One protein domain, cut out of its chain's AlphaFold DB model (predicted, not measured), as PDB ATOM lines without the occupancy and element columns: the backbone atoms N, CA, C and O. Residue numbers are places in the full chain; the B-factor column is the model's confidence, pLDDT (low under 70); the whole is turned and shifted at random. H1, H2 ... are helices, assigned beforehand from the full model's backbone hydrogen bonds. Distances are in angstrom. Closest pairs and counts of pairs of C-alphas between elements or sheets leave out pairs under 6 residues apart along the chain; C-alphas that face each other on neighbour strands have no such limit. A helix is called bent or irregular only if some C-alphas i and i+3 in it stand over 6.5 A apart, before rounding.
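What this domain is: This is residues 10 to 64 of the 390 residues of the protein "AAI domain-containing protein" of Capsicum annuum (UniProt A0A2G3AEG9). H1 and H2 meet in an L-shaped corner, the unnamed stretch 33 to 43 leads round from the end of H2, and H3 returns toward H1 to close a rough four-sided frame of few contacts. The short helix H4 then packs on H2. The printed part has 55 residues with four named helices, in the order H1, H2, H3, H4, and no named strand; the class is all helix. The whole is compact, with a radius of gyration of the C-alphas of 10.8 A and spans of 27 by 21 by 15 A.

Where its parts are: H1, residues 10 to 22, begins at C-alpha 10 (-77.706, 70.942, 54.130) and is 18.7 A long. It is only just irregular: C-alphas 12 and 15 are 6.8 A apart. H2, residues 24 to 32, is 12.5 A long. H3, residues 44 to 54, is 17.2 A long and also only just irregular, C-alphas 48 and 51 being 6.9 A apart. H4, residues 60 to 63, ends at C-alpha 63 (-83.756, 88.167, 37.270).

How they stand to each other: H1 and H2 are close but not clearly touching, about perpendicular at 83 degrees; their closest C-alphas are Val 20 and Leu 27, 7.2 A. H2 and H3 are also close but not clearly touching, with C-alphas 31 and 44 closest at 6.2 A. With residues 13 to 17 alone, H1 touches H3, opposite ways at a steep tilt of 64 degrees; the closest C-alphas, of Cys 13 and Cys 54, are 5.7 A apart. H4 touches H2, closest at C-alphas 28 and 63, 5.1 A. H3 and H4 only just touch, with 3 pairs of C-alphas within 8 A, closest at Ile 48 and Val 60, 6.6 A. Every O i to N i+4 pair is within hydrogen-bond range in H2, against 6 of 9 in H1 and 3 of 7 in H3, which has 6 of 8 O i to N i+3 pairs within range; H4 is too short for an O i to N i+4 pair.

The domain as a whole: The C-alphas farthest apart, of Ala 10 and Asn 33, are 28.7 A apart. The printed part has no cut. H2 to H3 is a long link of 11 residues; H1 to H2 and H3 to H4 are tight. The mean pLDDT of the printed part is 70.4, and residues 10 to 12, 32 to 36, 39 to 41 and 57 to 64 are under 70.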
ATOM      1  N   ALA A  10     -78.525  69.749  53.883       51.59
ATOM      2  CA  ALA A  10     -77.706  70.942  54.130       51.59
ATOM      3  C   ALA A  10     -76.570  71.104  53.099       51.59
ATOM      4  O   ALA A  10     -76.392  72.185  52.551       51.59
ATOM      5  N   THR A  11     -75.890  70.013  52.736       60.41
ATOM      6  CA  THR A  11     -74.705  70.052  51.859       60.41
ATOM      7  C   THR A  11     -75.011  70.265  50.374       60.41
ATOM      8  O   THR A  11     -74.120  70.630  49.616       60.41
ATOM      9  N   CYS A  12     -76.255  70.048  49.930       66.75
ATOM     10  CA  CYS A  12     -76.649  70.285  48.535       66.75
ATOM     11  C   CYS A  12     -76.921  71.776  48.265       66.75
ATOM     12  O   CYS A  12     -76.756  72.261  47.148       66.75
ATOM     13  N   CYS A  13     -77.318  72.514  49.304       73.50
ATOM     14  CA  CYS A  13     -77.690  73.919  49.200       73.50
ATOM     15  C   CYS A  13     -76.496  74.876  49.336       73.50
ATOM     16  O   CYS A  13     -76.631  76.047  48.981       73.50
ATOM     17  N   ASP A  14     -75.341  74.412  49.823       77.56
ATOM     18  CA  ASP A  14     -74.158  75.257  50.041       77.56
ATOM     19  C   ASP A  14     -73.587  75.845  48.737       77.56
ATOM     20  O   ASP A  14     -73.414  77.067  48.683       77.56
ATOM     21  N   PRO A  15     -73.405  75.069  47.645       77.88
ATOM     22  CA  PRO A  15     -72.953  75.628  46.368       77.88
ATOM     23  C   PRO A  15     -73.951  76.632  45.779       77.88
ATOM     24  O   PRO A  15     -73.564  77.642  45.196       77.88
ATOM     25  N   LEU A  16     -75.253  76.383  45.966       74.31
ATOM     26  CA  LEU A  16     -76.313  77.273  45.490       74.31
ATOM     27  C   LEU A  16     -76.346  78.586  46.289       74.31
ATOM     28  O   LEU A  16     -76.515  79.658  45.713       74.31
ATOM     29  N   ARG A  17     -76.142  78.520  47.610       78.00
ATOM     30  CA  ARG A  17     -76.059  79.686  48.502       78.00
ATOM     31  C   ARG A  17     -74.843  80.552  48.178       78.00
ATOM     32  O   ARG A  17     -74.952  81.777  48.161       78.00
ATOM     33  N   GLU A  18     -73.705  79.928  47.893       76.44
ATOM     34  CA  GLU A  18     -72.484  80.623  47.484       76.44
ATOM     35  C   GLU A  18     -72.657  81.318  46.126       76.44
ATOM     36  O   GLU A  18     -72.370  82.509  46.015       76.44
ATOM     37  N   ALA A  19     -73.226  80.630  45.132       74.94
ATOM     38  CA  ALA A  19     -73.469  81.204  43.808       74.94
ATOM     39  C   ALA A  19     -74.442  82.399  43.845       74.94
ATOM     40  O   ALA A  19     -74.196  83.418  43.206       74.94
ATOM     41  N   VAL A  20     -75.522  82.315  44.633       74.44
ATOM     42  CA  VAL A  20     -76.501  83.413  44.774       74.44
ATOM     43  C   VAL A  20     -75.911  84.626  45.503       74.44
ATOM     44  O   VAL A  20     -76.304  85.754  45.224       74.44
ATOM     45  N   THR A  21     -74.975  84.418  46.433       71.06
ATOM     46  CA  THR A  21     -74.378  85.512  47.222       71.06
ATOM     47  C   THR A  21     -73.184  86.174  46.544       71.06
ATOM     48  O   THR A  21     -72.972  87.367  46.752       71.06
ATOM     49  N   LYS A  22     -72.411  85.432  45.743       78.56
ATOM     50  CA  LYS A  22     -71.187  85.936  45.099       78.56
ATOM     51  C   LYS A  22     -71.366  86.301  43.630       78.56
ATOM     52  O   LYS A  22     -70.765  87.272  43.188       78.56
ATOM     53  N   ASP A  23     -72.216  85.575  42.903       76.25
ATOM     54  CA  ASP A  23     -72.253  85.599  41.435       76.25
ATOM     55  C   ASP A  23     -73.682  85.758  40.875       76.25
ATOM     56  O   ASP A  23     -74.035  85.185  39.839       76.25
ATOM     57  N   LEU A  24     -74.520  86.560  41.545       74.56
ATOM     58  CA  LEU A  24     -75.930  86.764  41.181       74.56
ATOM     59  C   LEU A  24     -76.117  87.221  39.718       74.56
ATOM     60  O   LEU A  24     -76.997  86.712  39.028       74.56
ATOM     61  N   ASP A  25     -75.257  88.113  39.218       72.75
ATOM     62  CA  ASP A  25     -75.309  88.615  37.834       72.75
ATOM     63  C   ASP A  25     -75.013  87.527  36.790       72.75
ATOM     64  O   ASP A  25     -75.599  87.507  35.705       72.75
ATOM     65  N   CYS A  26     -74.098  86.606  37.102       77.56
ATOM     66  CA  CYS A  26     -73.794  85.460  36.245       77.56
ATOM     67  C   CYS A  26     -74.983  84.489  36.212       77.56
ATOM     68  O   CYS A  26     -75.383  83.996  35.155       77.56
ATOM     69  N   LEU A  27     -75.596  84.285  37.378       75.31
ATOM     70  CA  LEU A  27     -76.741  83.408  37.566       75.31
ATOM     71  C   LEU A  27     -77.999  83.941  36.851       75.31
ATOM     72  O   LEU A  27     -78.702  83.164  36.207       75.31
ATOM     73  N   CYS A  28     -78.242  85.258  36.852       74.94
ATOM     74  CA  CYS A  28     -79.330  85.861  36.071       74.94
ATOM     75  C   CYS A  28     -79.115  85.723  34.552       74.94
ATOM     76  O   CYS A  28     -80.049  85.352  33.840       74.94
ATOM     77  N   LYS A  29     -77.887  85.917  34.047       74.06
ATOM     78  CA  LYS A  29     -77.568  85.726  32.614       74.06
ATOM     79  C   LYS A  29     -77.783  84.284  32.143       74.06
ATOM     80  O   LYS A  29     -78.175  84.063  30.997       74.06
ATOM     81  N   LEU A  30     -77.562  83.303  33.021       74.44
ATOM     82  CA  LEU A  30     -77.846  81.893  32.740       74.44
ATOM     83  C   LEU A  30     -79.351  81.635  32.557       74.44
ATOM     84  O   LEU A  30     -79.741  80.834  31.707       74.44
ATOM     85  N   TYR A  31     -80.204  82.319  33.325       72.31
ATOM     86  CA  TYR A  31     -81.659  82.213  33.189       72.31
ATOM     87  C   TYR A  31     -82.211  82.967  31.976       72.31
ATOM     88  O   TYR A  31     -83.201  82.523  31.395       72.31
ATOM     89  N   GLU A  32     -81.558  84.052  31.557       69.81
ATOM     90  CA  GLU A  32     -81.905  84.798  30.341       69.81
ATOM     91  C   GLU A  32     -81.518  84.061  29.047       69.81
ATOM     92  O   GLU A  32     -82.152  84.268  28.013       69.81
ATOM     93  N   ASN A  33     -80.524  83.162  29.090       69.06
ATOM     94  CA  ASN A  33     -80.084  82.386  27.929       69.06
ATOM     95  C   ASN A  33     -80.117  80.866  28.209       69.06
ATOM     96  O   ASN A  33     -79.079  80.243  28.449       69.06
ATOM     97  N   PRO A  34     -81.306  80.231  28.173       68.06
ATOM     98  CA  PRO A  34     -81.552  78.917  28.772       68.06
ATOM     99  C   PRO A  34     -81.023  77.730  27.957       68.06
ATOM    100  O   PRO A  34     -81.527  76.621  28.087       68.06
ATOM    101  N   THR A  35     -80.007  77.914  27.118       69.00
ATOM    102  CA  THR A  35     -79.476  76.865  26.229       69.00
ATOM    103  C   THR A  35     -78.884  75.665  26.980       69.00
ATOM    104  O   THR A  35     -78.873  74.560  26.442       69.00
ATOM    105  N   LEU A  36     -78.470  75.849  28.242       67.00
ATOM    106  CA  LEU A  36     -77.870  74.811  29.097       67.00
ATOM    107  C   LEU A  36     -78.863  74.100  30.036       67.00
ATOM    108  O   LEU A  36     -78.547  73.055  30.606       67.00
ATOM    109  N   LEU A  37     -80.070  74.639  30.216       70.19
ATOM    110  CA  LEU A  37     -81.063  74.066  31.134       70.19
ATOM    111  C   LEU A  37     -81.737  72.786  30.589       70.19
ATOM    112  O   LEU A  37     -81.906  71.843  31.365       70.19
ATOM    113  N   PRO A  38     -82.027  72.659  29.273       72.69
ATOM    114  CA  PRO A  38     -82.557  71.428  28.692       72.69
ATOM    115  C   PRO A  38     -81.638  70.219  28.873       72.69
ATOM    116  O   PRO A  38     -82.132  69.122  29.118       72.69
ATOM    117  N   SER A  39     -80.311  70.406  28.823       69.38
ATOM    118  CA  SER A  39     -79.344  69.326  29.087       69.38
ATOM    119  C   SER A  39     -79.355  68.831  30.535       69.38
ATOM    120  O   SER A  39     -78.890  67.728  30.800       69.38
ATOM    121  N   LEU A  40     -79.911  69.618  31.459       66.19
ATOM    122  CA  LEU A  40     -80.098  69.255  32.866       66.19
ATOM    123  C   LEU A  40     -81.524  68.759  33.160       66.19
ATOM    124  O   LEU A  40     -81.840  68.449  34.306       66.19
ATOM    125  N   GLY A  41     -82.393  68.680  32.144       69.56
ATOM    126  CA  GLY A  41     -83.766  68.187  32.284       69.56
ATOM    127  C   GLY A  41     -84.694  69.097  33.097       69.56
ATOM    128  O   GLY A  41     -85.740  68.636  33.549       69.56
ATOM    129  N   ILE A  42     -84.332  70.371  33.289       74.38
ATOM    130  CA  ILE A  42     -85.107  71.355  34.060       74.38
ATOM    131  C   ILE A  42     -85.458  72.573  33.202       74.38
ATOM    132  O   ILE A  42     -84.716  72.954  32.299       74.38
ATOM    133  N   ASN A  43     -86.599  73.205  33.484       74.94
ATOM    134  CA  ASN A  43     -86.992  74.456  32.828       74.94
ATOM    135  C   ASN A  43     -86.644  75.690  33.682       74.94
ATOM    136  O   ASN A  43     -86.400  75.581  34.883       74.94
ATOM    137  N   VAL A  44     -86.635  76.878  33.067       76.06
ATOM    138  CA  VAL A  44     -86.273  78.148  33.734       76.06
ATOM    139  C   VAL A  44     -87.119  78.395  34.989       76.06
ATOM    140  O   VAL A  44     -86.596  78.790  36.026       76.06
ATOM    141  N   THR A  45     -88.418  78.098  34.937       74.38
ATOM    142  CA  THR A  45     -89.342  78.285  36.067       74.38
ATOM    143  C   THR A  45     -89.009  77.370  37.247       74.38
ATOM    144  O   THR A  45     -89.066  77.799  38.398       74.38
ATOM    145  N   GLN A  46     -88.634  76.120  36.971       71.62
ATOM    146  CA  GLN A  46     -88.161  75.171  37.977       71.62
ATOM    147  C   GLN A  46     -86.804  75.601  38.539       71.62
ATOM    148  O   GLN A  46     -86.620  75.567  39.753       71.62
ATOM    149  N   ALA A  47     -85.893  76.071  37.684       73.44
ATOM    150  CA  ALA A  47     -84.568  76.529  38.088       73.44
ATOM    151  C   ALA A  47     -84.632  77.747  39.032       73.44
ATOM    152  O   ALA A  47     -83.986  77.749  40.077       73.44
ATOM    153  N   ILE A  48     -85.499  78.725  38.744       74.25
ATOM    154  CA  ILE A  48     -85.750  79.893  39.613       74.25
ATOM    155  C   ILE A  48     -86.409  79.487  40.947       74.25
ATOM    156  O   ILE A  48     -86.271  80.180  41.954       74.25
ATOM    157  N   GLY A  49     -87.119  78.355  40.984       70.31
ATOM    158  CA  GLY A  49     -87.735  77.814  42.196       70.31
ATOM    159  C   GLY A  49     -86.765  77.086  43.132       70.31
ATOM    160  O   GLY A  49     -87.051  76.996  44.324       70.31
ATOM    161  N   LEU A  50     -85.619  76.601  42.634       75.06
ATOM    162  CA  LEU A  50     -84.661  75.792  43.405       75.06
ATOM    163  C   LEU A  50     -84.130  76.478  44.678       75.06
ATOM    164  O   LEU A  50     -84.135  75.830  45.725       75.06
ATOM    165  N   PRO A  51     -83.751  77.774  44.669       76.06
ATOM    166  CA  PRO A  51     -83.265  78.454  45.873       76.06
ATOM    167  C   PRO A  51     -84.290  78.506  47.015       76.06
ATOM    168  O   PRO A  51     -83.902  78.512  48.185       76.06
ATOM    169  N   LYS A  52     -85.596  78.480  46.697       72.12
ATOM    170  CA  LYS A  52     -86.675  78.489  47.700       72.12
ATOM    171  C   LYS A  52     -86.729  77.200  48.514       72.12
ATOM    172  O   LYS A  52     -87.101  77.246  49.677       72.12
ATOM    173  N   TYR A  53     -86.327  76.069  47.936       75.06
ATOM    174  CA  TYR A  53     -86.259  74.789  48.649       75.06
ATOM    175  C   TYR A  53     -85.070  74.701  49.619       75.06
ATOM    176  O   TYR A  53     -84.983  73.752  50.393       75.06
ATOM    177  N   CYS A  54     -84.163  75.681  49.575       76.31
ATOM    178  CA  CYS A  54     -82.959  75.766  50.399       76.31
ATOM    179  C   CYS A  54     -83.018  76.889  51.457       76.31
ATOM    180  O   CYS A  54     -81.981  77.218  52.046       76.31
ATOM    181  N   ASP A  55     -84.193  77.506  51.661       72.25
ATOM    182  CA  ASP A  55     -84.411  78.661  52.547       72.25
ATOM    183  C   ASP A  55     -83.389  79.794  52.320       72.25
ATOM    184  O   ASP A  55     -82.884  80.423  53.253       72.25
ATOM    185  N   ILE A  56     -83.015  80.033  51.056       73.75
ATOM    186  CA  ILE A  56     -82.073  81.094  50.689       73.75
ATOM    187  C   ILE A  56     -82.874  82.401  50.544       73.75
ATOM    188  O   ILE A  56     -83.738  82.474  49.672       73.75
ATOM    189  N   PRO A  57     -82.588  83.454  51.338       57.56
ATOM    190  CA  PRO A  57     -83.357  84.708  51.345       57.56
ATOM    191  C   PRO A  57     -83.132  85.590  50.100       57.56
ATOM    192  O   PRO A  57     -83.571  86.736  50.066       57.56
ATOM    193  N   GLY A  58     -82.415  85.086  49.094       57.75
ATOM    194  CA  GLY A  58     -82.079  85.815  47.877       57.75
ATOM    195  C   GLY A  58     -83.279  85.908  46.945       57.75
ATOM    196  O   GLY A  58     -83.841  84.890  46.536       57.75
ATOM    197  N   ASP A  59     -83.656  87.129  46.580       58.91
ATOM    198  CA  ASP A  59     -84.781  87.385  45.690       58.91
ATOM    199  C   ASP A  59     -84.359  87.169  44.226       58.91
ATOM    200  O   ASP A  59     -84.190  88.094  43.439       58.91
ATOM    201  N   VAL A  60     -84.161  85.905  43.841       59.34
ATOM    202  CA  VAL A  60     -83.831  85.491  42.458       59.34
ATOM    203  C   VAL A  60     -84.966  85.848  41.475       59.34
ATOM    204  O   VAL A  60     -84.807  85.784  40.257       59.34
ATOM    205  N   SER A  61     -86.112  86.306  41.993       55.22
ATOM    206  CA  SER A  61     -87.176  86.954  41.222       55.22
ATOM    207  C   SER A  61     -86.729  88.261  40.544       55.22
ATOM    208  O   SER A  61     -87.332  88.653  39.545       55.22
ATOM    209  N   ALA A  62     -85.636  88.883  41.006       55.62
ATOM    210  CA  ALA A  62     -85.026  90.062  40.393       55.62
ATOM    211  C   ALA A  62     -84.463  89.797  38.984       55.62
ATOM    212  O   ALA A  62     -84.402  90.720  38.176       55.62
ATOM    213  N   CYS A  63     -84.149  88.540  38.635       63.06
ATOM    214  CA  CYS A  63     -83.756  88.167  37.270       63.06
ATOM    215  C   CYS A  63     -84.933  88.234  36.265       63.06
ATOM    216  O   CYS A  63     -84.787  87.853  35.108       63.06
ATOM    217  N   LYS A  64     -86.130  88.669  36.692       57.59
ATOM    218  CA  LYS A  64     -87.325  88.820  35.853       57.59
ATOM    219  C   LYS A  64     -87.592  90.293  35.524       57.59
ATOM    220  O   LYS A  64     -88.677  90.802  35.796       57.59
TER     221      LYS A  64